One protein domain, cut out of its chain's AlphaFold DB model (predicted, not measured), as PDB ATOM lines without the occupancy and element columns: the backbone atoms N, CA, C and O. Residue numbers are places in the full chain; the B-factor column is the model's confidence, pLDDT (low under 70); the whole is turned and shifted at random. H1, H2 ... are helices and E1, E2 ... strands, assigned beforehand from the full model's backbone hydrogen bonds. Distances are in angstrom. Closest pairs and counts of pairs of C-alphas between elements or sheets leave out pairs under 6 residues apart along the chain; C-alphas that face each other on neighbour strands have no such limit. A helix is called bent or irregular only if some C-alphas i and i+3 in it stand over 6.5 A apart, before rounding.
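What this domain is: This is residues 30 to 222 and 241 to 254 of the 303 residues of an uncharacterized protein of Methanohalophilus sp. DAL1 (UniProt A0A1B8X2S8). The model is a strongly twisted sheet of eight strands, bent over on itself where the long neighbours E2 and E5 fold back along their length, with a separate small sheet of E6 and E10 set loosely over one face of E1 and E7. The short helix H1 sits across E5, and long loops, among them residues 30 to 56 and 181 to 200, run over the outside. The printed part has 207 residues, with strands E1, E2 and E3, helix H1, then strands E4 to E10 along the chain. The large sheet is branched and mixed, E1 and E7 being its parallel pair, the small one is antiparallel, and the class is mostly strand, though under half of the residues are in named elements. The whole is compact, with a radius of gyration of the C-alphas of 16.7 A and spans of 48 by 40 by 40 A.

How they stand to each other: From residue 30 the printed part has no named element up to residue 56. E1, residues 57 to 63, forms a hairpin with E2, residues 66 to 82; N 59 and O 71 are 2.8 A apart, within hydrogen-bond range. E2 bends by 166 degrees at residue 71. E3, residues 96 to 105, follows after a long link of 13 residues and bends by 56 degrees at residue 99. H1 is residues 112 to 119, and its O i to N i+4 pairs are all within hydrogen-bond range. E4, residues 130 to 137, and E5, residues 140 to 159, are an antiparallel hairpin, with N 133 and O 144 2.9 A apart. E5 bends by 164 degrees at residue 156 and has three neighbours. E2 lies on one side of it, antiparallel, with N 155 and O 72 2.8 A apart. On the other side lie E4, beside residues 140 to 147, and E3, beside residues 150 to 159, with N 102 and O 154 2.9 A apart; E3 and E4 are apart. H1 is on this sheet at a height of 8.4 A, over E5 and only just not over E2 and E3, and runs across the strands at 90 degrees to E5 on the local plane. The closest C-alphas of H1 and E5 are those of Val 116 and Gly 153, 5.2 A apart. E7, residues 176 to 180, is parallel to E1, at 18 degrees, with N 60 and O 178 2.8 A apart. E9, residues 210 to 214, is antiparallel to E7, with N 179 and O 212 2.8 A apart, and forms a hairpin with the edge strand E8, residues 201 to 204, with N 211 and O 203 2.8 A apart. E6, residues 166 to 169, and E10, residues 248 to 251, are antiparallel at 168 degrees, with N 167 and O 250 2.7 A apart. E1 and E6 are only just apart, 8.4 A at the closest. Residues 195 to 196 pair antiparallel with residues 249 to 250 of E10.

Where its parts are: E1 runs 19.6 A from C-alpha 57 at (215.981, 185.778, 159.763). E3 spans 23.3 A and E4 21.6 A, while E5, with 20 residues, spans 16.4 A and E2 18.7 A. H1 spans 10.5 A from C-alpha 112 at (208.214, 195.606, 160.360). E7 spans 13.2 A and E9 13.8 A; E6, E8 and E10 have four residues each. E10 ends with C-alpha 251 at (231.335, 171.886, 156.575).

The domain as a whole: The two C-alphas farthest apart are those of Asn 109 and Phe 191, 49.5 A. Residues 223 to 240 are not printed, and C-alphas 222 and 241 are 11.4 A apart across this cut, which lies in the link E9 to E10. The links E2 to E3 and E7 to E8 are long. The mean pLDDT of the printed part is 79.3, and 49 residues are under 70, among them residues 30 to 35, 86 to 94 and 188 to 193.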
ATOM      1  N   GLU A  30     228.628 191.855 188.102       42.88
ATOM      2  CA  GLU A  30     228.785 192.926 187.131       42.88
ATOM      3  C   GLU A  30     230.190 192.940 186.512       42.88
ATOM      4  O   GLU A  30     231.088 193.658 186.943       42.88
ATOM      5  N   THR A  31     230.376 192.196 185.431       34.75
ATOM      6  CA  THR A  31     231.374 192.525 184.414       34.75
ATOM      7  C   THR A  31     230.709 192.409 183.057       34.75
ATOM      8  O   THR A  31     230.981 191.512 182.269       34.75
ATOM      9  N   THR A  32     229.785 193.332 182.784       41.06
ATOM     10  CA  THR A  32     229.368 193.603 181.413       41.06
ATOM     11  C   THR A  32     230.613 194.023 180.641       41.06
ATOM     12  O   THR A  32     231.041 195.178 180.682       41.06
ATOM     13  N   GLU A  33     231.228 193.069 179.939       46.09
ATOM     14  CA  GLU A  33     231.999 193.400 178.753       46.09
ATOM     15  C   GLU A  33     231.120 194.353 177.946       46.09
ATOM     16  O   GLU A  33     229.971 194.044 177.624       46.09
ATOM     17  N   THR A  34     231.595 195.579 177.750       52.94
ATOM     18  CA  THR A  34     230.805 196.616 177.098       52.94
ATOM     19  C   THR A  34     230.397 196.111 175.722       52.94
ATOM     20  O   THR A  34     231.258 195.973 174.850       52.94
ATOM     21  N   ALA A  35     229.106 195.821 175.548       61.25
ATOM     22  CA  ALA A  35     228.569 195.279 174.312       61.25
ATOM     23  C   ALA A  35     228.971 196.179 173.133       61.25
ATOM     24  O   ALA A  35     228.693 197.383 173.118       61.25
ATOM     25  N   ASN A  36     229.671 195.611 172.154       72.88
ATOM     26  CA  ASN A  36     230.258 196.355 171.051       72.88
ATOM     27  C   ASN A  36     229.448 196.146 169.771       72.88
ATOM     28  O   ASN A  36     229.738 195.278 168.949       72.88
ATOM     29  N   ALA A  37     228.452 197.007 169.571       65.06
ATOM     30  CA  ALA A  37     227.589 196.974 168.393       65.06
ATOM     31  C   ALA A  37     228.338 197.143 167.057       65.06
ATOM     32  O   ALA A  37     227.858 196.673 166.028       65.06
ATOM     33  N   SER A  38     229.519 197.776 167.058       73.31
ATOM     34  CA  SER A  38     230.303 198.025 165.834       73.31
ATOM     35  C   SER A  38     230.956 196.762 165.269       73.31
ATOM     36  O   SER A  38     231.480 196.777 164.158       73.31
ATOM     37  N   GLU A  39     230.954 195.674 166.036       78.62
ATOM     38  CA  GLU A  39     231.525 194.393 165.633       78.62
ATOM     39  C   GLU A  39     230.605 193.591 164.695       78.62
ATOM     40  O   GLU A  39     231.064 192.690 163.983       78.62
ATOM     41  N   TYR A  40     229.317 193.934 164.666       78.56
ATOM     42  CA  TYR A  40     228.302 193.215 163.913       78.56
ATOM     43  C   TYR A  40     227.920 193.946 162.630       78.56
ATOM     44  O   TYR A  40     227.688 195.154 162.603       78.56
ATOM     45  N   THR A  41     227.783 193.182 161.545       79.38
ATOM     46  CA  THR A  41     227.180 193.685 160.308       79.38
ATOM     47  C   THR A  41     225.668 193.504 160.385       79.38
ATOM     48  O   THR A  41     225.144 192.416 160.125       79.38
ATOM     49  N   LEU A  42     224.971 194.580 160.753       76.12
ATOM     50  CA  LEU A  42     223.509 194.648 160.802       76.12
ATOM     51  C   LEU A  42     222.932 194.857 159.394       76.12
ATOM     52  O   LEU A  42     222.328 195.882 159.100       76.12
ATOM     53  N   ASP A  43     223.156 193.893 158.503       76.31
ATOM     54  CA  ASP A  43     222.560 193.889 157.168       76.31
ATOM     55  C   ASP A  43     221.231 193.114 157.184       76.31
ATOM     56  O   ASP A  43     221.246 191.886 157.362       76.31
ATOM     57  N   PRO A  44     220.077 193.793 157.026       70.50
ATOM     58  CA  PRO A  44     218.782 193.143 157.063       70.50
ATOM     59  C   PRO A  44     218.563 192.294 155.816       70.50
ATOM     60  O   PRO A  44     218.185 192.789 154.753       70.50
ATOM     61  N   PHE A  45     218.698 190.983 155.974       77.38
ATOM     62  CA  PHE A  45     218.187 190.050 154.987       77.38
ATOM     63  C   PHE A  45     216.702 189.828 155.239       77.38
ATOM     64  O   PHE A  45     216.311 189.215 156.224       77.38
ATOM     65  N   ILE A  46     215.875 190.360 154.345       73.44
ATOM     66  CA  ILE A  46     214.429 190.170 154.375       73.44
ATOM     67  C   ILE A  46     214.105 189.288 153.184       73.44
ATOM     68  O   ILE A  46     214.205 189.734 152.038       73.44
ATOM     69  N   ALA A  47     213.784 188.024 153.450       64.56
ATOM     70  CA  ALA A  47     213.442 187.085 152.396       64.56
ATOM     71  C   ALA A  47     212.262 187.641 151.578       64.56
ATOM     72  O   ALA A  47     211.209 187.968 152.117       64.56
ATOM     73  N   ASN A  48     212.419 187.730 150.255       60.06
ATOM     74  CA  ASN A  48     211.331 188.120 149.342       60.06
ATOM     75  C   ASN A  48     210.262 187.020 149.186       60.06
ATOM     76  O   ASN A  48     209.330 187.163 148.395       60.06
ATOM     77  N   VAL A  49     210.424 185.896 149.886       59.66
ATOM     78  CA  VAL A  49     209.564 184.723 149.790       59.66
ATOM     79  C   VAL A  49     208.506 184.816 150.881       59.66
ATOM     80  O   VAL A  49     208.831 185.074 152.036       59.66
ATOM     81  N   SER A  50     207.245 184.569 150.532       55.09
ATOM     82  CA  SER A  50     206.147 184.426 151.490       55.09
ATOM     83  C   SER A  50     206.290 183.113 152.273       55.09
ATOM     84  O   SER A  50     205.549 182.156 152.039       55.09
ATOM     85  N   CYS A  51     207.296 183.016 153.138       60.25
ATOM     86  CA  CYS A  51     207.341 181.975 154.155       60.25
ATOM     87  C   CYS A  51     206.335 182.319 155.266       60.25
ATOM     88  O   CYS A  51     206.065 183.485 155.538       60.25
ATOM     89  N   GLU A  52     205.841 181.308 155.980       60.91
ATOM     90  CA  GLU A  52     205.106 181.507 157.246       60.91
ATOM     91  C   GLU A  52     205.991 182.103 158.361       60.91
ATOM     92  O   GLU A  52     205.511 182.370 159.455       60.91
ATOM     93  N   CYS A  53     207.286 182.294 158.097       61.94
ATOM     94  CA  CYS A  53     208.286 182.763 159.047       61.94
ATOM     95  C   CYS A  53     208.336 184.292 159.229       61.94
ATOM     96  O   CYS A  53     209.135 184.782 160.024       61.94
ATOM     97  N   GLY A  54     207.487 185.052 158.525       74.69
ATOM     98  CA  GLY A  54     207.483 186.517 158.603       74.69
ATOM     99  C   GLY A  54     208.788 187.117 158.079       74.69
ATOM    100  O   GLY A  54     209.341 186.633 157.088       74.69
ATOM    101  N   ILE A  55     209.295 188.163 158.737       77.44
ATOM    102  CA  ILE A  55     210.626 188.726 158.431       77.44
ATOM    103  C   ILE A  55     211.766 188.078 159.236       77.44
ATOM    104  O   ILE A  55     212.922 188.484 159.082       77.44
ATOM    105  N   ASN A  56     211.463 187.089 160.085       87.56
ATOM    106  CA  ASN A  56     212.443 186.485 160.982       87.56
ATOM    107  C   ASN A  56     213.570 185.822 160.193       87.56
ATOM    108  O   ASN A  56     213.353 184.915 159.380       87.56
ATOM    109  N   THR A  57     214.793 186.266 160.457       89.19
ATOM    110  CA  THR A  57     215.981 185.778 159.763       89.19
ATOM    111  C   THR A  57     217.147 185.654 160.725       89.19
ATOM    112  O   THR A  57     217.495 186.620 161.399       89.19
ATOM    113  N   THR A  58     217.801 184.497 160.724       91.00
ATOM    114  CA  THR A  58     219.053 184.254 161.444       91.00
ATOM    115  C   THR A  58     220.208 184.276 160.455       91.00
ATOM    116  O   THR A  58     220.304 183.407 159.591       91.00
ATOM    117  N   THR A  59     221.090 185.269 160.559       92.69
ATOM    118  CA  THR A  59     222.340 185.316 159.790       92.69
ATOM    119  C   THR A  59     223.509 184.872 160.656       92.69
ATOM    120  O   THR A  59     223.764 185.493 161.681       92.69
ATOM    121  N   PHE A  60     224.262 183.877 160.204       92.44
ATOM    122  CA  PHE A  60     225.535 183.469 160.793       92.44
ATOM    123  C   PHE A  60     226.696 183.929 159.916       92.44
ATOM    124  O   PHE A  60     226.721 183.646 158.718       92.44
ATOM    125  N   TYR A  61     227.669 184.596 160.521       91.88
ATOM    126  CA  TYR A  61     228.955 184.914 159.916       91.88
ATOM    127  C   TYR A  61     230.004 183.969 160.497       91.88
ATOM    128  O   TYR A  61     230.281 184.004 161.700       91.88
ATOM    129  N   LEU A  62     230.547 183.102 159.643       90.12
ATOM    130  CA  LEU A  62     231.546 182.111 160.028       90.12
ATOM    131  C   LEU A  62     232.958 182.644 159.791       90.12
ATOM    132  O   LEU A  62     233.213 183.364 158.823       90.12
ATOM    133  N   PHE A  63     233.882 182.228 160.653       87.25
ATOM    134  CA  PHE A  63     235.294 182.588 160.597       87.25
ATOM    135  C   PHE A  63     236.156 181.337 160.847       87.25
ATOM    136  O   PHE A  63     235.742 180.490 161.632       87.25
ATOM    137  N   PRO A  64     237.340 181.196 160.218       75.56
ATOM    138  CA  PRO A  64     238.089 179.933 160.220       75.56
ATOM    139  C   PRO A  64     238.574 179.454 161.593       75.56
ATOM    140  O   PRO A  64     238.707 178.252 161.783       75.56
ATOM    141  N   ASP A  65     238.829 180.388 162.514       76.12
ATOM    142  CA  ASP A  65     239.385 180.145 163.853       76.12
ATOM    143  C   ASP A  65     238.851 181.180 164.866       76.12
ATOM    144  O   ASP A  65     239.571 181.653 165.743       76.12
ATOM    145  N   SER A  66     237.610 181.633 164.684       77.81
ATOM    146  CA  SER A  66     237.003 182.669 165.523       77.81
ATOM    147  C   SER A  66     235.561 182.297 165.853       77.81
ATOM    148  O   SER A  66     234.922 181.605 165.053       77.81
ATOM    149  N   PRO A  67     235.035 182.788 166.989       84.56
ATOM    150  CA  PRO A  67     233.646 182.593 167.369       84.56
ATOM    151  C   PRO A  67     232.688 182.999 166.251       84.56
ATOM    152  O   PRO A  67     232.969 183.903 165.448       84.56
ATOM    153  N   VAL A  68     231.540 182.330 166.199       88.19
ATOM    154  CA  VAL A  68     230.502 182.623 165.216       88.19
ATOM    155  C   VAL A  68     229.741 183.856 165.659       88.19
ATOM    156  O   VAL A  68     229.255 183.937 166.784       88.19
ATOM    157  N   LYS A  69     229.580 184.806 164.741       91.50
ATOM    158  CA  LYS A  69     228.743 185.984 164.970       91.50
ATOM    159  C   LYS A  69     227.381 185.738 164.359       91.50
ATOM    160  O   LYS A  69     227.279 185.486 163.157       91.50
ATOM    161  N   ALA A  70     226.341 185.831 165.169       91.25
ATOM    162  CA  ALA A  70     224.969 185.682 164.729       91.25
ATOM    163  C   ALA A  70     224.239 187.023 164.808       91.25
ATOM    164  O   ALA A  70     224.431 187.799 165.740       91.25
ATOM    165  N   VAL A  71     223.384 187.287 163.824       91.88
ATOM    166  CA  VAL A  71     222.457 188.420 163.812       91.88
ATOM    167  C   VAL A  71     221.071 187.878 163.515       91.88
ATOM    168  O   VAL A  71     220.827 187.326 162.441       91.88
ATOM    169  N   TYR A  72     220.167 188.043 164.468       91.19
ATOM    170  CA  TYR A  72     218.785 187.622 164.383       91.19
ATOM    171  C   TYR A  72     217.860 188.820 164.187       91.19
ATOM    172  O   TYR A  72     217.938 189.796 164.930       91.19
ATOM    173  N   VAL A  73     216.979 188.744 163.195       90.44
ATOM    174  CA  VAL A  73     215.913 189.720 162.963       90.44
ATOM    175  C   VAL A  73     214.656 189.245 163.689       90.44
ATOM    176  O   VAL A  73     214.163 188.157 163.402       90.44
ATOM    177  N   LEU A  74     214.150 190.069 164.606       87.06
ATOM    178  CA  LEU A  74     212.942 189.832 165.399       87.06
ATOM    179  C   LEU A  74     211.734 190.567 164.806       87.06
ATOM    180  O   LEU A  74     211.819 191.763 164.504       87.06
ATOM    181  N   GLU A  75     210.583 189.898 164.777       87.19
ATOM    182  CA  GLU A  75     209.275 190.498 164.512       87.19
ATOM    183  C   GLU A  75     208.297 190.241 165.663       87.19
ATOM    184  O   GLU A  75     207.709 189.167 165.762       87.19
ATOM    185  N   ASN A  76     208.079 191.253 166.505       86.31
ATOM    186  CA  ASN A  76     207.118 191.207 167.608       86.31
ATOM    187  C   ASN A  76     207.317 189.994 168.541       86.31
ATOM    188  O   ASN A  76     206.368 189.281 168.864       86.31
ATOM    189  N   VAL A  77     208.563 189.780 168.966       86.50
ATOM    190  CA  VAL A  77     208.977 188.642 169.797       86.50
ATOM    191  C   VAL A  77     209.455 189.143 171.159       86.50
ATOM    192  O   VAL A  77     210.202 190.116 171.232       86.50
ATOM    193  N   ASP A  78     209.023 188.501 172.238       88.88
ATOM    194  CA  ASP A  78     209.416 188.774 173.630       88.88
ATOM    195  C   ASP A  78     210.441 187.767 174.183       88.88
ATOM    196  O   ASP A  78     211.019 187.994 175.244       88.88
ATOM    197  N   ARG A  79     210.714 186.686 173.445       89.94
ATOM    198  CA  ARG A  79     211.640 185.622 173.832       89.94
ATOM    199  C   ARG A  79     212.411 185.074 172.634       89.94
ATOM    200  O   ARG A  79     211.814 184.671 171.640       89.94
ATOM    201  N   LEU A  80     213.734 184.991 172.744       88.88
ATOM    202  CA  LEU A  80     214.602 184.345 171.760       88.88
ATOM    203  C   LEU A  80     215.295 183.132 172.378       88.88
ATOM    204  O   LEU A  80     216.051 183.260 173.336       88.88
ATOM    205  N   GLU A  81     215.066 181.962 171.790       89.00
ATOM    206  CA  GLU A  81     215.741 180.719 172.162       89.00
ATOM    207  C   GLU A  81     216.924 180.460 171.231       89.00
ATOM    208  O   GLU A  81     216.761 180.382 170.010       89.00
ATOM    209  N   VAL A  82     218.102 180.265 171.808       86.38
ATOM    210  CA  VAL A  82     219.325 179.895 171.102       86.38
ATOM    211  C   VAL A  82     219.768 178.533 171.607       86.38
ATOM    212  O   VAL A  82     219.935 178.327 172.806       86.38
ATOM    213  N   VAL A  83     219.956 177.591 170.687       84.00
ATOM    214  CA  VAL A  83     220.553 176.293 171.003       84.00
ATOM    215  C   VAL A  83     222.058 176.413 170.765       84.00
ATOM    216  O   VAL A  83     222.468 176.437 169.598       84.00
ATOM    217  N   PRO A  84     222.881 176.540 171.820       76.19
ATOM    218  CA  PRO A  84     224.322 176.596 171.663       76.19
ATOM    219  C   PRO A  84     224.881 175.307 171.055       76.19
ATOM    220  O   PRO A  84     224.316 174.220 171.199       76.19
ATOM    221  N   LEU A  85     226.036 175.424 170.402       73.12
ATOM    222  CA  LEU A  85     226.843 174.259 170.065       73.12
ATOM    223  C   LEU A  85     227.622 173.837 171.302       73.12
ATOM    224  O   LEU A  85     228.508 174.557 171.746       73.12
ATOM    225  N   GLU A  86     227.273 172.680 171.862       63.72
ATOM    226  CA  GLU A  86     227.966 172.145 173.032       63.72
ATOM    227  C   GLU A  86     229.456 171.943 172.728       63.72
ATOM    228  O   GLU A  86     229.838 171.095 171.914       63.72
ATOM    229  N   ASP A  87     230.308 172.704 173.412       57.62
ATOM    230  CA  ASP A  87     231.726 172.397 173.500       57.62
ATOM    231  C   ASP A  87     231.949 171.434 174.670       57.62
ATOM    232  O   ASP A  87     232.071 171.823 175.831       57.62
ATOM    233  N   ILE A  88     232.031 170.141 174.349       53.09
ATOM    234  CA  ILE A  88     232.319 169.068 175.318       53.09
ATOM    235  C   ILE A  88     233.673 169.306 176.020       53.09
ATOM    236  O   ILE A  88     233.930 168.740 177.085       53.09
ATOM    237  N   THR A  89     234.560 170.121 175.437       50.75
ATOM    238  CA  THR A  89     235.877 170.413 176.008       50.75
ATOM    239  C   THR A  89     235.851 171.509 177.071       50.75
ATOM    240  O   THR A  89     236.720 171.488 177.943       50.75
ATOM    241  N   ASN A  90     234.831 172.377 177.075       55.25
ATOM    242  CA  ASN A  90     234.654 173.454 178.055       55.25
ATOM    243  C   ASN A  90     233.233 173.461 178.650       55.25
ATOM    244  O   ASN A  90     232.441 174.366 178.383       55.25
ATOM    245  N   PRO A  91     232.888 172.472 179.492       51.62
ATOM    246  CA  PRO A  91     231.639 172.511 180.239       51.62
ATOM    247  C   PRO A  91     231.703 173.627 181.296       51.62
ATOM    248  O   PRO A  91     232.448 173.508 182.271       51.62
ATOM    249  N   GLY A  92     230.929 174.703 181.113       50.50
ATOM    250  CA  GLY A  92     230.702 175.730 182.143       50.50
ATOM    251  C   GLY A  92     231.103 177.172 181.810       50.50
ATOM    252  O   GLY A  92     231.178 177.982 182.728       50.50
ATOM    253  N   THR A  93     231.379 177.515 180.549       55.66
ATOM    254  CA  THR A  93     231.540 178.919 180.116       55.66
ATOM    255  C   THR A  93     230.251 179.454 179.497       55.66
ATOM    256  O   THR A  93     229.559 178.704 178.807       55.66
ATOM    257  N   ASP A  94     229.958 180.744 179.693       63.41
ATOM    258  CA  ASP A  94     228.859 181.429 179.003       63.41
ATOM    259  C   ASP A  94     228.992 181.229 177.490       63.41
ATOM    260  O   ASP A  94     229.941 181.698 176.861       63.41
ATOM    261  N   VAL A  95     228.056 180.480 176.901       72.69
ATOM    262  CA  VAL A  95     228.146 180.088 175.484       72.69
ATOM    263  C   VAL A  95     227.820 181.247 174.537       72.69
ATOM    264  O   VAL A  95     228.194 181.217 173.362       72.69
ATOM    265  N   LEU A  96     227.137 182.273 175.049       82.75
ATOM    266  CA  LEU A  96     226.838 183.510 174.341       82.75
ATOM    267  C   LEU A  96     227.572 184.683 174.984       82.75
ATOM    268  O   LEU A  96     227.480 184.907 176.187       82.75
ATOM    269  N   SER A  97     228.238 185.476 174.155       84.50
ATOM    270  CA  SER A  97     228.949 186.687 174.550       84.50
ATOM    271  C   SER A  97     228.577 187.865 173.646       84.50
ATOM    272  O   SER A  97     227.981 187.701 172.575       84.50
ATOM    273  N   ASN A  98     228.898 189.083 174.095       84.81
ATOM    274  CA  ASN A  98     228.690 190.328 173.349       84.81
ATOM    275  C   ASN A  98     227.262 190.468 172.763       84.81
ATOM    276  O   ASN A  98     227.087 190.712 171.566       84.81
ATOM    277  N   ILE A  99     226.233 190.272 173.596       86.69
ATOM    278  CA  ILE A  99     224.831 190.403 173.180       86.69
ATOM    279  C   ILE A  99     224.514 191.883 172.939       86.69
ATOM    280  O   ILE A  99     224.634 192.722 173.828       86.69
ATOM    281  N   VAL A 100     224.087 192.206 171.722       87.12
ATOM    282  CA  VAL A 100     223.730 193.554 171.277       87.12
ATOM    283  C   VAL A 100     222.298 193.535 170.766       87.12
ATOM    284  O   VAL A 100     221.970 192.808 169.833       87.12
ATOM    285  N   ILE A 101     221.442 194.378 171.336       88.00
ATOM    286  CA  ILE A 101     220.035 194.479 170.943       88.00
ATOM    287  C   ILE A 101     219.803 195.857 170.324       88.00
ATOM    288  O   ILE A 101     220.053 196.883 170.952       88.00
ATOM    289  N   VAL A 102     219.299 195.883 169.090       87.50
ATOM    290  CA  VAL A 102     218.912 197.110 168.379       87.50
ATOM    291  C   VAL A 102     217.470 196.947 167.920       87.50
ATOM    292  O   VAL A 102     217.202 196.448 166.826       87.50
ATOM    293  N   ALA A 103     216.521 197.333 168.771       87.12
ATOM    294  CA  ALA A 103     215.104 197.089 168.528       87.12
ATOM    295  C   ALA A 103     214.197 198.229 169.006       87.12
ATOM    296  O   ALA A 103     214.615 199.147 169.708       87.12
ATOM    297  N   LYS A 104     212.928 198.163 168.597       86.00
ATOM    298  CA  LYS A 104     211.838 198.995 169.119       86.00
ATOM    299  C   LYS A 104     210.750 198.105 169.728       86.00
ATOM    300  O   LYS A 104     210.628 196.954 169.303       86.00
ATOM    301  N   PRO A 105     209.930 198.631 170.656       83.69
ATOM    302  CA  PRO A 105     208.764 197.915 171.164       83.69
ATOM    303  C   PRO A 105     207.836 197.441 170.034       83.69
ATOM    304  O   PRO A 105     207.573 198.166 169.067       83.69
ATOM    305  N   GLY A 106     207.356 196.209 170.175       68.88
ATOM    306  CA  GLY A 106     206.416 195.524 169.301       68.88
ATOM    307  C   GLY A 106     205.037 196.182 169.326       68.88
ATOM    308  O   GLY A 106     204.694 196.934 170.237       68.88
ATOM    309  N   GLY A 107     204.252 195.959 168.273       62.53
ATOM    310  CA  GLY A 107     202.958 196.632 168.094       62.53
ATOM    311  C   GLY A 107     203.046 198.057 167.535       62.53
ATOM    312  O   GLY A 107     202.039 198.763 167.478       62.53
ATOM    313  N   TYR A 108     204.221 198.498 167.070       58.53
ATOM    314  CA  TYR A 108     204.306 199.700 166.245       58.53
ATOM    315  C   TYR A 108     203.498 199.462 164.958       58.53
ATOM    316  O   TYR A 108     203.820 198.553 164.200       58.53
ATOM    317  N   ASN A 109     202.473 200.280 164.689       57.88
ATOM    318  CA  ASN A 109     201.577 200.192 163.515       57.88
ATOM    319  C   ASN A 109     202.278 200.419 162.147       57.88
ATOM    320  O   ASN A 109     201.638 200.787 161.161       57.88
ATOM    321  N   GLY A 110     203.601 200.277 162.086       66.12
ATOM    322  CA  GLY A 110     204.414 200.401 160.885       66.12
ATOM    323  C   GLY A 110     204.727 199.047 160.254       66.12
ATOM    324  O   GLY A 110     204.526 197.995 160.846       66.12
ATOM    325  N   ASN A 111     205.263 199.085 159.036       78.31
ATOM    326  CA  ASN A 111     205.777 197.901 158.355       78.31
ATOM    327  C   ASN A 111     207.048 197.391 159.082       78.31
ATOM    328  O   ASN A 111     208.044 198.124 159.090       78.31
ATOM    329  N   PRO A 112     207.062 196.162 159.640       80.19
ATOM    330  CA  PRO A 112     208.214 195.606 160.360       80.19
ATOM    331  C   PRO A 112     209.509 195.626 159.540       80.19
ATOM    332  O   PRO A 112     210.554 196.034 160.044       80.19
ATOM    333  N   ALA A 113     209.431 195.318 158.241       81.81
ATOM    334  CA  ALA A 113     210.575 195.374 157.332       81.81
ATOM    335  C   ALA A 113     211.146 196.794 157.189       81.81
ATOM    336  O   ALA A 113     212.360 196.980 157.086       81.81
ATOM    337  N   ALA A 114     210.283 197.814 157.184       82.06
ATOM    338  CA  ALA A 114     210.718 199.207 157.126       82.06
ATOM    339  C   ALA A 114     211.374 199.646 158.444       82.06
ATOM    340  O   ALA A 114     212.388 200.341 158.413       82.06
ATOM    341  N   THR A 115     210.839 199.198 159.584       83.00
ATOM    342  CA  THR A 115     211.426 199.446 160.908       83.00
ATOM    343  C   THR A 115     212.824 198.849 161.012       83.00
ATOM    344  O   THR A 115     213.756 199.548 161.397       83.00
ATOM    345  N   VAL A 116     212.998 197.592 160.601       85.69
ATOM    346  CA  VAL A 116     214.294 196.900 160.615       85.69
ATOM    347  C   VAL A 116     215.316 197.608 159.712       85.69
ATOM    348  O   VAL A 116     216.441 197.856 160.135       85.69
ATOM    349  N   ARG A 117     214.921 198.043 158.506       85.69
ATOM    350  CA  ARG A 117     215.791 198.841 157.614       85.69
ATOM    351  C   ARG A 117     216.151 200.215 158.175       85.69
ATOM    352  O   ARG A 117     217.234 200.730 157.915       85.69
ATOM    353  N   GLN A 118     215.243 200.843 158.916       85.06
ATOM    354  CA  GLN A 118     215.563 202.084 159.613       85.06
ATOM    355  C   GLN A 118     216.606 201.814 160.704       85.06
ATOM    356  O   GLN A 118     217.585 202.548 160.807       85.06
ATOM    357  N   LEU A 119     216.414 200.741 161.475       85.38
ATOM    358  CA  LEU A 119     217.278 200.373 162.592       85.38
ATOM    359  C   LEU A 119     218.699 199.992 162.164       85.38
ATOM    360  O   LEU A 119     219.636 200.316 162.880       85.38
ATOM    361  N   SER A 120     218.881 199.394 160.983       83.00
ATOM    362  CA  SER A 120     220.219 199.071 160.461       83.00
ATOM    363  C   SER A 120     221.063 200.305 160.128       83.00
ATOM    364  O   SER A 120     222.278 200.204 159.994       83.00
ATOM    365  N   THR A 121     220.424 201.467 159.956       81.00
ATOM    366  CA  THR A 121     221.097 202.732 159.607       81.00
ATOM    367  C   THR A 121     221.124 203.734 160.755       81.00
ATOM    368  O   THR A 121     221.938 204.658 160.743       81.00
ATOM    369  N   SER A 122     220.254 203.573 161.754       70.31
ATOM    370  CA  SER A 122     220.315 204.365 162.976       70.31
ATOM    371  C   SER A 122     221.446 203.855 163.865       70.31
ATOM    372  O   SER A 122     221.572 202.652 164.064       70.31
ATOM    373  N   GLY A 123     222.251 204.771 164.405       63.22
ATOM    374  CA  GLY A 123     223.287 204.442 165.385       63.22
ATOM    375  C   GLY A 123     222.734 203.773 166.657       63.22
ATOM    376  O   GLY A 123     221.519 203.596 166.782       63.22
ATOM    377  N   PRO A 124     223.615 203.409 167.606       57.31
ATOM    378  CA  PRO A 124     223.229 202.664 168.801       57.31
ATOM    379  C   PRO A 124     222.112 203.393 169.559       57.31
ATOM    380  O   PRO A 124     222.217 204.587 169.841       57.31
ATOM    381  N   MET A 125     221.022 202.671 169.820       63.28
ATOM    382  CA  MET A 125     219.886 203.148 170.611       63.28
ATOM    383  C   MET A 125     220.109 202.860 172.100       63.28
ATOM    384  O   MET A 125     221.082 202.199 172.463       63.28
ATOM    385  N   ASP A 126     219.214 203.375 172.945       63.00
ATOM    386  CA  ASP A 126     219.206 203.092 174.382       63.00
ATOM    387  C   ASP A 126     219.271 201.580 174.647       63.00
ATOM    388  O   ASP A 126     218.660 200.780 173.931       63.00
ATOM    389  N   SER A 127     220.019 201.194 175.682       65.94
ATOM    390  CA  SER A 127     220.141 199.800 176.106       65.94
ATOM    391  C   SER A 127     218.769 199.247 176.486       65.94
ATOM    392  O   SER A 127     218.095 199.799 177.356       65.94
ATOM    393  N   ILE A 128     218.359 198.161 175.832       79.31
ATOM    394  CA  ILE A 128     217.138 197.433 176.178       79.31
ATOM    395  C   ILE A 128     217.488 196.403 177.246       79.31
ATOM    396  O   ILE A 128     218.381 195.583 177.037       79.31
ATOM    397  N   ASP A 129     216.763 196.436 178.362       83.69
ATOM    398  CA  ASP A 129     216.914 195.445 179.423       83.69
ATOM    399  C   ASP A 129     216.485 194.056 178.931       83.69
ATOM    400  O   ASP A 129     215.420 193.891 178.323       83.69
ATOM    401  N   TYR A 130     217.304 193.051 179.226       86.56
ATOM    402  CA  TYR A 130     217.039 191.652 178.916       86.56
ATOM    403  C   TYR A 130     217.471 190.758 180.076       86.56
ATOM    404  O   TYR A 130     218.336 191.117 180.875       86.56
ATOM    405  N   THR A 131     216.878 189.573 180.147       87.75
ATOM    406  CA  THR A 131     217.296 188.518 181.072       87.75
ATOM    407  C   THR A 131     217.787 187.320 180.276       87.75
ATOM    408  O   THR A 131     217.095 186.875 179.357       87.75
ATOM    409  N   LEU A 132     218.959 186.801 180.636       86.50
ATOM    410  CA  LEU A 132     219.499 185.558 180.097       86.50
ATOM    411  C   LEU A 132     219.207 184.428 181.088       86.50
ATOM    412  O   LEU A 132     219.511 184.556 182.274       86.50
ATOM    413  N   SER A 133     218.607 183.344 180.613       85.56
ATOM    414  CA  SER A 133     218.368 182.137 181.403       85.56
ATOM    415  C   SER A 133     218.745 180.889 180.619       85.56
ATOM    416  O   SER A 133     218.766 180.896 179.388       85.56
ATOM    417  N   GLU A 134     219.016 179.807 181.337       84.06
ATOM    418  CA  GLU A 134     219.246 178.490 180.757       84.06
ATOM    419  C   GLU A 134     218.010 177.611 180.970       84.06
ATOM    420  O   GLU A 134     217.433 177.578 182.058       84.06
ATOM    421  N   GLU A 135     217.588 176.908 179.924       83.00
ATOM    422  CA  GLU A 135     216.511 175.926 179.986       83.00
ATOM    423  C   GLU A 135     216.987 174.611 179.374       83.00
ATOM    424  O   GLU A 135     217.490 174.587 178.253       83.00
ATOM    425  N   SER A 136     216.809 173.502 180.090       77.44
ATOM    426  CA  SER A 136     217.133 172.171 179.578       77.44
ATOM    427  C   SER A 136     215.853 171.384 179.333       77.44
ATOM    428  O   SER A 136     215.073 171.126 180.251       77.44
ATOM    429  N   GLU A 137     215.632 170.990 178.083       70.25
ATOM    430  CA  GLU A 137     214.473 170.205 177.672       70.25
ATOM    431  C   GLU A 137     214.942 169.009 176.847       70.25
ATOM    432  O   GLU A 137     215.714 169.150 175.902       70.25
ATOM    433  N   SER A 138     214.486 167.805 177.205       66.50
ATOM    434  CA  SER A 138     214.824 166.567 176.483       66.50
ATOM    435  C   SER A 138     216.334 166.310 176.310       66.50
ATOM    436  O   SER A 138     216.755 165.687 175.336       66.50
ATOM    437  N   GLY A 139     217.151 166.758 177.271       67.94
ATOM    438  CA  GLY A 139     218.610 166.605 177.233       67.94
ATOM    439  C   GLY A 139     219.320 167.579 176.288       67.94
ATOM    440  O   GLY A 139     220.486 167.356 175.986       67.94
ATOM    441  N   GLN A 140     218.632 168.622 175.820       70.31
ATOM    442  CA  GLN A 140     219.213 169.734 175.079       70.31
ATOM    443  C   GLN A 140     219.134 171.001 175.927       70.31
ATOM    444  O   GLN A 140     218.045 171.434 176.312       70.31
ATOM    445  N   THR A 141     220.290 171.601 176.188       79.44
ATOM    446  CA  THR A 141     220.382 172.903 176.847       79.44
ATOM    447  C   THR A 141     220.143 174.026 175.837       79.44
ATOM    448  O   THR A 141     220.716 174.037 174.747       79.44
ATOM    449  N   LYS A 142     219.279 174.974 176.198       84.12
ATOM    450  CA  LYS A 142     218.913 176.164 175.429       84.12
ATOM    451  C   LYS A 142     219.245 177.403 176.257       84.12
ATOM    452  O   LYS A 142     218.933 177.459 177.443       84.12
ATOM    453  N   GLN A 143     219.816 178.417 175.619       85.69
ATOM    454  CA  GLN A 143     219.917 179.751 176.199       85.69
ATOM    455  C   GLN A 143     218.738 180.603 175.744       85.69
ATOM    456  O   GLN A 143     218.405 180.657 174.560       85.69
ATOM    457  N   VAL A 144     218.097 181.267 176.694       88.56
ATOM    458  CA  VAL A 144     216.864 182.012 176.481       88.56
ATOM    459  C   VAL A 144     217.107 183.470 176.827       88.56
ATOM    460  O   VAL A 144     217.391 183.816 177.971       88.56
ATOM    461  N   ILE A 145     216.968 184.332 175.825       89.38
ATOM    462  CA  ILE A 145     217.014 185.784 175.982       89.38
ATOM    463  C   ILE A 145     215.567 186.266 176.058       89.38
ATOM    464  O   ILE A 145     214.839 186.199 175.065       89.38
ATOM    465  N   SER A 146     215.145 186.730 177.232       90.81
ATOM    466  CA  SER A 146     213.784 187.232 177.453       90.81
ATOM    467  C   SER A 146     213.768 188.748 177.596       90.81
ATOM    468  O   SER A 146     214.650 189.345 178.220       90.81
ATOM    469  N   PHE A 147     212.738 189.362 177.024       89.88
ATOM    470  CA  PHE A 147     212.515 190.801 177.017       89.88
ATOM    471  C   PHE A 147     211.283 191.142 177.858       89.88
ATOM    472  O   PHE A 147     210.317 190.385 177.926       89.88
ATOM    473  N   ASN A 148     211.285 192.319 178.481       87.69
ATOM    474  CA  ASN A 148     210.143 192.797 179.271       87.69
ATOM    475  C   ASN A 148     208.906 193.158 178.421       87.69
ATOM    476  O   ASN A 148     207.806 193.317 178.952       87.69
ATOM    477  N   GLN A 149     209.092 193.308 177.112       87.81
ATOM    478  CA  GLN A 149     208.078 193.652 176.128       87.81
ATOM    479  C   GLN A 149     208.431 192.981 174.799       87.81
ATOM    480  O   GLN A 149     209.601 192.719 174.531       87.81
ATOM    481  N   SER A 150     207.442 192.755 173.933       89.19
ATOM    482  CA  SER A 150     207.711 192.286 172.571       89.19
ATOM    483  C   SER A 150     208.576 193.304 171.828       89.19
ATOM    484  O   SER A 150     208.374 194.508 171.984       89.19
ATOM    485  N   LEU A 151     209.520 192.845 171.011       88.69
ATOM    486  CA  LEU A 151     210.465 193.680 170.273       88.69
ATOM    487  C   LEU A 151     210.430 193.373 168.773       88.69
ATOM    488  O   LEU A 151     210.216 192.235 168.351       88.69
ATOM    489  N   THR A 152     210.699 194.399 167.968       88.88
ATOM    490  CA  THR A 152     210.940 194.290 166.523       88.88
ATOM    491  C   THR A 152     212.259 194.983 166.186       88.88
ATOM    492  O   THR A 152     212.417 196.179 166.454       88.88
ATOM    493  N   GLY A 153     213.215 194.253 165.607       88.56
ATOM    494  CA  GLY A 153     214.571 194.760 165.373       88.56
ATOM    495  C   GLY A 153     215.616 193.663 165.197       88.56
ATOM    496  O   GLY A 153     215.335 192.642 164.577       88.56
ATOM    497  N   PHE A 154     216.812 193.885 165.741       88.75
ATOM    498  CA  PHE A 154     217.945 192.964 165.689       88.75
ATOM    499  C   PHE A 154     218.395 192.534 167.085       88.75
ATOM    500  O   PHE A 154     218.461 193.356 168.000       88.75
ATOM    501  N   VAL A 155     218.795 191.274 167.204       90.31
ATOM    502  CA  VAL A 155     219.615 190.760 168.304       90.31
ATOM    503  C   VAL A 155     220.860 190.158 167.685       90.31
ATOM    504  O   VAL A 155     220.766 189.235 166.881       90.31
ATOM    505  N   ALA A 156     222.020 190.688 168.030       90.75
ATOM    506  CA  ALA A 156     223.302 190.147 167.630       90.75
ATOM    507  C   ALA A 156     224.002 189.539 168.841       90.75
ATOM    508  O   ALA A 156     223.899 190.063 169.946       90.75
ATOM    509  N   TYR A 157     224.683 188.423 168.639       89.56
ATOM    510  CA  TYR A 157     225.431 187.741 169.685       89.56
ATOM    511  C   TYR A 157     226.605 186.985 169.079       89.56
ATOM    512  O   TYR A 157     226.604 186.624 167.895       89.56
ATOM    513  N   THR A 158     227.613 186.749 169.904       88.69
ATOM    514  CA  THR A 158     228.760 185.921 169.572       88.69
ATOM    515  C   THR A 158     228.591 184.585 170.276       88.69
ATOM    516  O   THR A 158     228.208 184.538 171.440       88.69
ATOM    517  N   MET A 159     228.804 183.502 169.540       86.19
ATOM    518  CA  MET A 159     228.669 182.139 170.030       86.19
ATOM    519  C   MET A 159     229.988 181.410 169.825       86.19
ATOM    520  O   MET A 159     230.521 181.366 168.709       86.19
ATOM    521  N   GLU A 160     230.490 180.815 170.898       79.44
ATOM    522  CA  GLU A 160     231.624 179.908 170.809       79.44
ATOM    523  C   GLU A 160     231.218 178.656 170.032       79.44
ATOM    524  O   GLU A 160     230.126 178.108 170.208       79.44
ATOM    525  N   VAL A 161     232.088 178.215 169.128       73.31
ATOM    526  CA  VAL A 161     231.872 176.989 168.359       73.31
ATOM    527  C   VAL A 161     233.040 176.039 168.575       73.31
ATOM    528  O   VAL A 161     234.184 176.498 168.633       73.31
ATOM    529  N   PRO A 162     232.787 174.719 168.667       65.94
ATOM    530  CA  PRO A 162     233.857 173.740 168.778       65.94
ATOM    531  C   PRO A 162     234.874 173.946 167.653       65.94
ATOM    532  O   PRO A 162     234.491 174.080 166.489       65.94
ATOM    533  N   MET A 163     236.164 173.988 168.001       61.25
ATOM    534  CA  MET A 163     237.238 174.276 167.045       61.25
ATOM    535  C   MET A 163     237.110 173.412 165.781       61.25
ATOM    536  O   MET A 163     237.098 172.182 165.854       61.25
ATOM    537  N   GLY A 164     237.076 174.049 164.610       66.81
ATOM    538  CA  GLY A 164     237.048 173.350 163.330       66.81
ATOM    539  C   GLY A 164     236.249 174.068 162.249       66.81
ATOM    540  O   GLY A 164     235.742 175.168 162.426       66.81
ATOM    541  N   GLN A 165     236.138 173.409 161.095       74.00
ATOM    542  CA  GLN A 165     235.406 173.921 159.931       74.00
ATOM    543  C   GLN A 165     234.012 173.290 159.794       74.00
ATOM    544  O   GLN A 165     233.440 173.255 158.703       74.00
ATOM    545  N   ASP A 166     233.490 172.768 160.904       81.56
ATOM    546  CA  ASP A 166     232.183 172.135 161.002       81.56
ATOM    547  C   ASP A 166     231.275 173.069 161.808       81.56
ATOM    548  O   ASP A 166     231.581 173.443 162.934       81.56
ATOM    549  N   PHE A 167     230.156 173.456 161.216       86.81
ATOM    550  CA  PHE A 167     229.133 174.290 161.817       86.81
ATOM    551  C   PHE A 167     227.835 173.497 161.871       86.81
ATOM    552  O   PHE A 167     227.421 172.884 160.884       86.81
ATOM    553  N   MET A 168     227.180 173.519 163.023       87.56
ATOM    554  CA  MET A 168     225.865 172.927 163.198       87.56
ATOM    555  C   MET A 168     224.909 174.003 163.715       87.56
ATOM    556  O   MET A 168     225.312 174.941 164.391       87.56
ATOM    557  N   TYR A 169     223.636 173.902 163.371       87.94
ATOM    558  CA  TYR A 169     222.611 174.781 163.910       87.94
ATOM    559  C   TYR A 169     221.300 174.017 164.029       87.94
ATOM    560  O   TYR A 169     220.849 173.374 163.078       87.94
ATOM    561  N   VAL A 170     220.696 174.083 165.211       87.31
ATOM    562  CA  VAL A 170     219.382 173.507 165.492       87.31
ATOM    563  C   VAL A 170     218.394 174.668 165.600       87.31
ATOM    564  O   VAL A 170     218.454 175.415 166.576       87.31
ATOM    565  N   PRO A 171     217.506 174.863 164.610       86.81
ATOM    566  CA  PRO A 171     216.509 175.921 164.689       86.81
ATOM    567  C   PRO A 171     215.536 175.660 165.841       86.81
ATOM    568  O   PRO A 171     214.986 174.564 165.947       86.81
ATOM    569  N   SER A 172     215.301 176.677 166.667       83.06
ATOM    570  CA  SER A 172     214.281 176.680 167.729       83.06
ATOM    571  C   SER A 172     212.952 177.294 167.271       83.06
ATOM    572  O   SER A 172     211.924 177.124 167.916       83.06
ATOM    573  N   HIS A 173     212.952 178.006 166.143       83.94
ATOM    574  CA  HIS A 173     211.811 178.770 165.643       83.94
ATOM    575  C   HIS A 173     211.807 178.827 164.110       83.94
ATOM    576  O   HIS A 173     212.796 178.521 163.439       83.94
ATOM    577  N   LEU A 174     210.675 179.246 163.538       84.56
ATOM    578  CA  LEU A 174     210.549 179.484 162.100       84.56
ATOM    579  C   LEU A 174     211.296 180.764 161.718       84.56
ATOM    580  O   LEU A 174     210.836 181.868 162.005       84.56
ATOM    581  N   SER A 175     212.420 180.609 161.030       86.81
ATOM    582  CA  SER A 175     213.181 181.711 160.448       86.81
ATOM    583  C   SER A 175     213.849 181.287 159.145       86.81
ATOM    584  O   SER A 175     214.092 180.102 158.889       86.81
ATOM    585  N   THR A 176     214.145 182.278 158.308       90.56
ATOM    586  CA  THR A 176     215.094 182.094 157.213       90.56
ATOM    587  C   THR A 176     216.500 182.042 157.800       90.56
ATOM    588  O   THR A 176     216.882 182.912 158.576       90.56
ATOM    589  N   VAL A 177     217.294 181.047 157.425       92.12
ATOM    590  CA  VAL A 177     218.687 180.937 157.869       92.12
ATOM    591  C   VAL A 177     219.600 181.359 156.732       92.12
ATOM    592  O   VAL A 177     219.518 180.818 155.632       92.12
ATOM    593  N   ARG A 178     220.481 182.321 156.997       93.31
ATOM    594  CA  ARG A 178     221.537 182.779 156.090       93.31
ATOM    595  C   ARG A 178     222.885 182.458 156.723       93.31
ATOM    596  O   ARG A 178     223.139 182.854 157.852       93.31
ATOM    597  N   VAL A 179     223.765 181.775 156.006       93.62
ATOM    598  CA  VAL A 179     225.140 181.512 156.448       93.62
ATOM    599  C   VAL A 179     226.096 182.172 155.468       93.62
ATOM    600  O   VAL A 179     226.020 181.924 154.267       93.62
ATOM    601  N   VAL A 180     226.984 183.012 155.989       93.88
ATOM    602  CA  VAL A 180     228.029 183.719 155.247       93.88
ATOM    603  C   VAL A 180     229.368 183.083 155.597       93.88
ATOM    604  O   VAL A 180     229.763 183.056 156.765       93.88
ATOM    605  N   LEU A 181     230.051 182.544 154.589       92.56
ATOM    606  CA  LEU A 181     231.353 181.905 154.754       92.56
ATOM    607  C   LEU A 181     232.482 182.946 154.832       92.56
ATOM    608  O   LEU A 181     232.317 184.071 154.355       92.56
ATOM    609  N   PRO A 182     233.650 182.587 155.392       90.44
ATOM    610  CA  PRO A 182     234.824 183.443 155.311       90.44
ATOM    611  C   PRO A 182     235.283 183.642 153.858       90.44
ATOM    612  O   PRO A 182     235.037 182.807 152.985       90.44
ATOM    613  N   GLU A 183     235.994 184.738 153.598       90.31
ATOM    614  CA  GLU A 183     236.574 185.010 152.279       90.31
ATOM    615  C   GLU A 183     237.558 183.902 151.867       90.31
ATOM    616  O   GLU A 183     238.392 183.468 152.665       90.31
ATOM    617  N   GLY A 184     237.453 183.421 150.625       86.81
ATOM    618  CA  GLY A 184     238.283 182.324 150.115       86.81
ATOM    619  C   GLY A 184     237.913 180.938 150.661       86.81
ATOM    620  O   GLY A 184     238.701 179.999 150.517       86.81
ATOM    621  N   TYR A 185     236.742 180.790 151.293       89.19
ATOM    622  CA  TYR A 185     236.188 179.504 151.719       89.19
ATOM    623  C   TYR A 185     234.941 179.145 150.916       89.19
ATOM    624  O   TYR A 185     234.167 180.001 150.494       89.19
ATOM    625  N   THR A 186     234.729 177.845 150.738       87.44
ATOM    626  CA  THR A 186     233.573 177.313 150.029       87.44
ATOM    627  C   THR A 186     233.073 176.011 150.646       87.44
ATOM    628  O   THR A 186     233.752 175.334 151.419       87.44
ATOM    629  N   THR A 187     231.859 175.642 150.261       84.44
ATOM    630  CA  THR A 187     231.269 174.315 150.481       84.44
ATOM    631  C   THR A 187     231.176 173.493 149.185       84.44
ATOM    632  O   THR A 187     230.610 172.403 149.184       84.44
ATOM    633  N   GLY A 188     231.725 173.993 148.069       65.50
ATOM    634  CA  GLY A 188     231.443 173.591 146.679       65.50
ATOM    635  C   GLY A 188     231.769 172.153 146.247       65.50
ATOM    636  O   GLY A 188     231.648 171.830 145.069       65.50
ATOM    637  N   ASN A 189     232.159 171.263 147.160       67.12
ATOM    638  CA  ASN A 189     232.394 169.856 146.845       67.12
ATOM    639  C   ASN A 189     231.903 168.962 147.981       67.12
ATOM    640  O   ASN A 189     232.564 168.906 149.011       67.12
ATOM    641  N   GLN A 190     230.849 168.178 147.728       63.09
ATOM    642  CA  GLN A 190     230.255 167.216 148.671       63.09
ATOM    643  C   GLN A 190     231.246 166.231 149.322       63.09
ATOM    644  O   GLN A 190     230.961 165.696 150.389       63.09
ATOM    645  N   PHE A 191     232.396 165.966 148.689       58.88
ATOM    646  CA  PHE A 191     233.425 165.068 149.221       58.88
ATOM    647  C   PHE A 191     234.341 165.730 150.261       58.88
ATOM    648  O   PHE A 191     234.993 165.019 151.020       58.88
ATOM    649  N   ILE A 192     234.419 167.065 150.284       65.50
ATOM    650  CA  ILE A 192     235.309 167.836 151.172       65.50
ATOM    651  C   ILE A 192     234.481 168.720 152.112       65.50
ATOM    652  O   ILE A 192     234.693 168.698 153.320       65.50
ATOM    653  N   GLY A 193     233.508 169.449 151.564       66.12
ATOM    654  CA  GLY A 193     232.519 170.230 152.296       66.12
ATOM    655  C   GLY A 193     231.132 169.632 152.106       66.12
ATOM    656  O   GLY A 193     230.657 169.460 150.985       66.12
ATOM    657  N   LYS A 194     230.474 169.295 153.210       78.25
ATOM    658  CA  LYS A 194     229.116 168.759 153.210       78.25
ATOM    659  C   LYS A 194     228.175 169.810 153.774       78.25
ATOM    660  O   LYS A 194     228.438 170.355 154.838       78.25
ATOM    661  N   VAL A 195     227.083 170.067 153.069       87.62
ATOM    662  CA  VAL A 195     226.014 170.953 153.530       87.62
ATOM    663  C   VAL A 195     224.716 170.171 153.501       87.62
ATOM    664  O   VAL A 195     224.330 169.644 152.456       87.62
ATOM    665  N   GLU A 196     224.070 170.060 154.652       88.69
ATOM    666  CA  GLU A 196     222.835 169.312 154.827       88.69
ATOM    667  C   GLU A 196     221.895 170.060 155.789       88.69
ATOM    668  O   GLU A 196     222.318 170.391 156.890       88.69
ATOM    669  N   PRO A 197     220.632 170.330 155.411       90.69
ATOM    670  CA  PRO A 197     220.046 170.108 154.087       90.69
ATOM    671  C   PRO A 197     220.667 171.018 153.012       90.69
ATOM    672  O   PRO A 197     221.319 172.013 153.322       90.69
ATOM    673  N   ALA A 198     220.455 170.689 151.734       90.19
ATOM    674  CA  ALA A 198     220.901 171.548 150.637       90.19
ATOM    675  C   ALA A 198     220.289 172.961 150.765       90.19
ATOM    676  O   ALA A 198     219.116 173.064 151.131       90.19
ATOM    677  N   PRO A 199     221.059 174.029 150.491       92.06
ATOM    678  CA  PRO A 199     220.554 175.397 150.545       92.06
ATOM    679  C   PRO A 199     219.544 175.647 149.423       92.06
ATOM    680  O   PRO A 199     219.704 175.137 148.312       92.06
ATOM    681  N   ASP A 200     218.544 176.484 149.695       90.62
ATOM    682  CA  ASP A 200     217.561 176.923 148.700       90.62
ATOM    683  C   ASP A 200     218.179 177.900 147.695       90.62
ATOM    684  O   ASP A 200     217.808 177.924 146.521       90.62
ATOM    685  N   SER A 201     219.134 178.718 148.146       91.00
ATOM    686  CA  SER A 201     219.898 179.598 147.266       91.00
ATOM    687  C   SER A 201     221.350 179.749 147.708       91.00
ATOM    688  O   SER A 201     221.690 179.608 148.885       91.00
ATOM    689  N   ARG A 202     222.209 180.015 146.722       91.69
ATOM    690  CA  ARG A 202     223.647 180.233 146.871       91.69
ATOM    691  C   ARG A 202     224.053 181.410 145.998       91.69
ATOM    692  O   ARG A 202     223.717 181.428 144.814       91.69
ATOM    693  N   TYR A 203     224.767 182.367 146.571       92.25
ATOM    694  CA  TYR A 203     225.304 183.522 145.853       92.25
ATOM    695  C   TYR A 203     226.603 183.999 146.502       92.25
ATOM    696  O   TYR A 203     227.003 183.493 147.546       92.25
ATOM    697  N   VAL A 204     227.269 184.951 145.857       92.19
ATOM    698  CA  VAL A 204     228.463 185.611 146.388       92.19
ATOM    699  C   VAL A 204     228.083 187.043 146.735       92.19
ATOM    700  O   VAL A 204     227.412 187.700 145.935       92.19
ATOM    701  N   ASP A 205     228.438 187.496 147.934       89.94
ATOM    702  CA  ASP A 205     228.184 188.872 148.361       89.94
ATOM    703  C   ASP A 205     229.171 189.874 147.733       89.94
ATOM    704  O   ASP A 205     230.076 189.518 146.976       89.94
ATOM    705  N   GLU A 206     228.993 191.161 148.036       87.56
ATOM    706  CA  GLU A 206     229.848 192.235 147.512       87.56
ATOM    707  C   GLU A 206     231.306 192.139 147.995       87.56
ATOM    708  O   GLU A 206     232.198 192.731 147.388       87.56
ATOM    709  N   GLN A 207     231.555 191.390 149.072       88.06
ATOM    710  CA  GLN A 207     232.876 191.146 149.645       88.06
ATOM    711  C   GLN A 207     233.526 189.865 149.096       88.06
ATOM    712  O   GLN A 207     234.603 189.490 149.549       88.06
ATOM    713  N   GLY A 208     232.906 189.186 148.125       89.12
ATOM    714  CA  GLY A 208     233.453 187.961 147.541       89.12
ATOM    715  C   GLY A 208     233.260 186.715 148.409       89.12
ATOM    716  O   GLY A 208     233.893 185.691 148.153       89.12
ATOM    717  N   ARG A 209     232.396 186.768 149.429       92.25
ATOM    718  CA  ARG A 209     232.106 185.641 150.320       92.25
ATOM    719  C   ARG A 209     230.932 184.831 149.802       92.25
ATOM    720  O   ARG A 209     229.940 185.374 149.320       92.25
ATOM    721  N   GLU A 210     231.025 183.515 149.940       92.38
ATOM    722  CA  GLU A 210     229.926 182.619 149.599       92.38
ATOM    723  C   GLU A 210     228.821 182.680 150.665       92.38
ATOM    724  O   GLU A 210     229.072 182.527 151.862       92.38
ATOM    725  N   VAL A 211     227.582 182.880 150.213       93.69
ATOM    726  CA  VAL A 211     226.384 182.985 151.047       93.69
ATOM    727  C   VAL A 211     225.400 181.881 150.690       93.69
ATOM    728  O   VAL A 211     225.088 181.645 149.519       93.69
ATOM    729  N   LEU A 212     224.888 181.217 151.719       93.75
ATOM    730  CA  LEU A 212     223.961 180.093 151.631       93.75
ATOM    731  C   LEU A 212     222.682 180.446 152.385       93.75
ATOM    732  O   LEU A 212     222.752 180.964 153.499       93.75
ATOM    733  N   VAL A 213     221.520 180.178 151.790       93.25
ATOM    734  CA  VAL A 213     220.225 180.551 152.380       93.25
ATOM    735  C   VAL A 213     219.260 179.372 152.382       93.25
ATOM    736  O   VAL A 213     219.109 178.690 151.367       93.25
ATOM    737  N   TRP A 214     218.567 179.198 153.505       92.44
ATOM    738  CA  TRP A 214     217.444 178.285 153.707       92.44
ATOM    739  C   TRP A 214     216.219 179.094 154.116       92.44
ATOM    740  O   TRP A 214     216.193 179.679 155.194       92.44
ATOM    741  N   ASN A 215     215.193 179.118 153.273       88.38
ATOM    742  CA  ASN A 215     213.960 179.866 153.516       88.38
ATOM    743  C   ASN A 215     213.065 179.178 154.555       88.38
ATOM    744  O   ASN A 215     212.233 179.827 155.184       88.38
ATOM    745  N   ASN A 216     213.182 177.854 154.698       83.44
ATOM    746  CA  ASN A 216     212.413 177.096 155.677       83.44
ATOM    747  C   ASN A 216     213.111 175.777 156.043       83.44
ATOM    748  O   ASN A 216     213.300 174.904 155.194       83.44
ATOM    749  N   LEU A 217     213.441 175.605 157.325       86.94
ATOM    750  CA  LEU A 217     214.015 174.367 157.860       86.94
ATOM    751  C   LEU A 217     212.976 173.437 158.506       86.94
ATOM    752  O   LEU A 217     213.357 172.446 159.123       86.94
ATOM    753  N   ARG A 218     211.670 173.688 158.356       86.31
ATOM    754  CA  ARG A 218     210.612 172.793 158.853       86.31
ATOM    755  C   ARG A 218     210.776 171.384 158.272       86.31
ATOM    756  O   ARG A 218     210.997 171.177 157.074       86.31
ATOM    757  N   GLN A 219     210.661 170.387 159.138       80.75
ATOM    758  CA  GLN A 219     210.633 168.985 158.763       80.75
ATOM    759  C   GLN A 219     209.202 168.603 158.375       80.75
ATOM    760  O   GLN A 219     208.273 168.746 159.162       80.75
ATOM    761  N   ASN A 220     209.017 168.081 157.162       65.50
ATOM    762  CA  ASN A 220     207.733 167.510 156.768       65.50
ATOM    763  C   ASN A 220     207.557 166.168 157.493       65.50
ATOM    764  O   ASN A 220     208.184 165.173 157.136       65.50
ATOM    765  N   THR A 221     206.712 166.140 158.521       56.75
ATOM    766  CA  THR A 221     206.397 164.947 159.328       56.75
ATOM    767  C   THR A 221     205.512 163.933 158.590       56.75
ATOM    768  O   THR A 221     205.306 162.822 159.081       56.75
ATOM    769  N   SER A 222     205.043 164.257 157.379       52.28
ATOM    770  CA  SER A 222     204.133 163.423 156.583       52.28
ATOM    771  C   SER A 222     204.702 162.053 156.184       52.28
ATOM    772  O   SER A 222     203.924 161.143 155.913       52.28
ATOM    773  N   GLU A 241     200.612 170.004 166.812       57.66
ATOM    774  CA  GLU A 241     201.688 169.504 165.960       57.66
ATOM    775  C   GLU A 241     202.993 170.212 166.334       57.66
ATOM    776  O   GLU A 241     203.231 171.358 165.953       57.66
ATOM    777  N   GLU A 242     203.836 169.529 167.104       65.50
ATOM    778  CA  GLU A 242     205.166 170.003 167.454       65.50
ATOM    779  C   GLU A 242     205.947 170.241 166.154       65.50
ATOM    780  O   GLU A 242     206.207 169.316 165.372       65.50
ATOM    781  N   ILE A 243     206.279 171.505 165.880       72.44
ATOM    782  CA  ILE A 243     206.997 171.887 164.667       72.44
ATOM    783  C   ILE A 243     208.434 171.393 164.805       72.44
ATOM    784  O   ILE A 243     209.248 171.987 165.504       72.44
ATOM    785  N   LYS A 244     208.762 170.307 164.106       82.25
ATOM    786  CA  LYS A 244     210.131 169.784 164.054       82.25
ATOM    787  C   LYS A 244     210.935 170.504 162.985       82.25
ATOM    788  O   LYS A 244     210.445 170.732 161.877       82.25
ATOM    789  N   PHE A 245     212.187 170.814 163.294       85.44
ATOM    790  CA  PHE A 245     213.117 171.464 162.377       85.44
ATOM    791  C   PHE A 245     214.233 170.507 161.964       85.44
ATOM    792  O   PHE A 245     214.666 169.644 162.725       85.44
ATOM    793  N   LYS A 246     214.709 170.655 160.729       89.00
ATOM    794  CA  LYS A 246     215.918 169.994 160.251       89.00
ATOM    795  C   LYS A 246     217.123 170.713 160.842       89.00
ATOM    796  O   LYS A 246     217.269 171.919 160.655       89.00
ATOM    797  N   THR A 247     218.001 169.957 161.487       88.75
ATOM    798  CA  THR A 247     219.326 170.438 161.870       88.75
ATOM    799  C   THR A 247     220.116 170.799 160.619       88.75
ATOM    800  O   THR A 247     220.191 170.013 159.672       88.75
ATOM    801  N   LEU A 248     220.703 171.989 160.623       90.06
ATOM    802  CA  LEU A 248     221.662 172.415 159.623       90.06
ATOM    803  C   LEU A 248     223.043 171.910 160.042       90.06
ATOM    804  O   LEU A 248     223.503 172.210 161.136       90.06
ATOM    805  N   TYR A 249     223.703 171.166 159.168       89.81
ATOM    806  CA  TYR A 249     225.105 170.793 159.282       89.81
ATOM    807  C   TYR A 249     225.842 171.310 158.052       89.81
ATOM    808  O   TYR A 249     225.454 171.049 156.909       89.81
ATOM    809  N   LEU A 250     226.914 172.051 158.281       89.00
ATOM    810  CA  LEU A 250     227.679 172.720 157.253       89.00
ATOM    811  C   LEU A 250     229.165 172.545 157.532       89.00
ATOM    812  O   LEU A 250     229.667 172.947 158.571       89.00
ATOM    813  N   LYS A 251     229.882 171.988 156.565       88.19
ATOM    814  CA  LYS A 251     231.335 171.886 156.575       88.19
ATOM    815  C   LYS A 251     231.907 172.701 155.430       88.19
ATOM    816  O   LYS A 251     231.577 172.447 154.270       88.19
ATOM    817  N   TYR A 252     232.760 173.659 155.759       88.00
ATOM    818  CA  TYR A 252     233.385 174.576 154.809       88.00
ATOM    819  C   TYR A 252     234.899 174.359 154.780       88.00
ATOM    820  O   TYR A 252     235.457 173.714 155.655       88.00
ATOM    821  N   TYR A 253     235.574 174.808 153.729       85.00
ATOM    822  CA  TYR A 253     237.019 174.636 153.582       85.00
ATOM    823  C   TYR A 253     237.587 175.729 152.676       85.00
ATOM    824  O   TYR A 253     236.853 176.321 151.886       85.00
ATOM    825  N   SER A 254     238.888 176.005 152.781       86.00
ATOM    826  CA  SER A 254     239.546 176.978 151.898       86.00
ATOM    827  C   SER A 254     239.458 176.513 150.443       86.00
ATOM    828  O   SER A 254     239.777 175.362 150.151       86.00
TER     829      SER A 254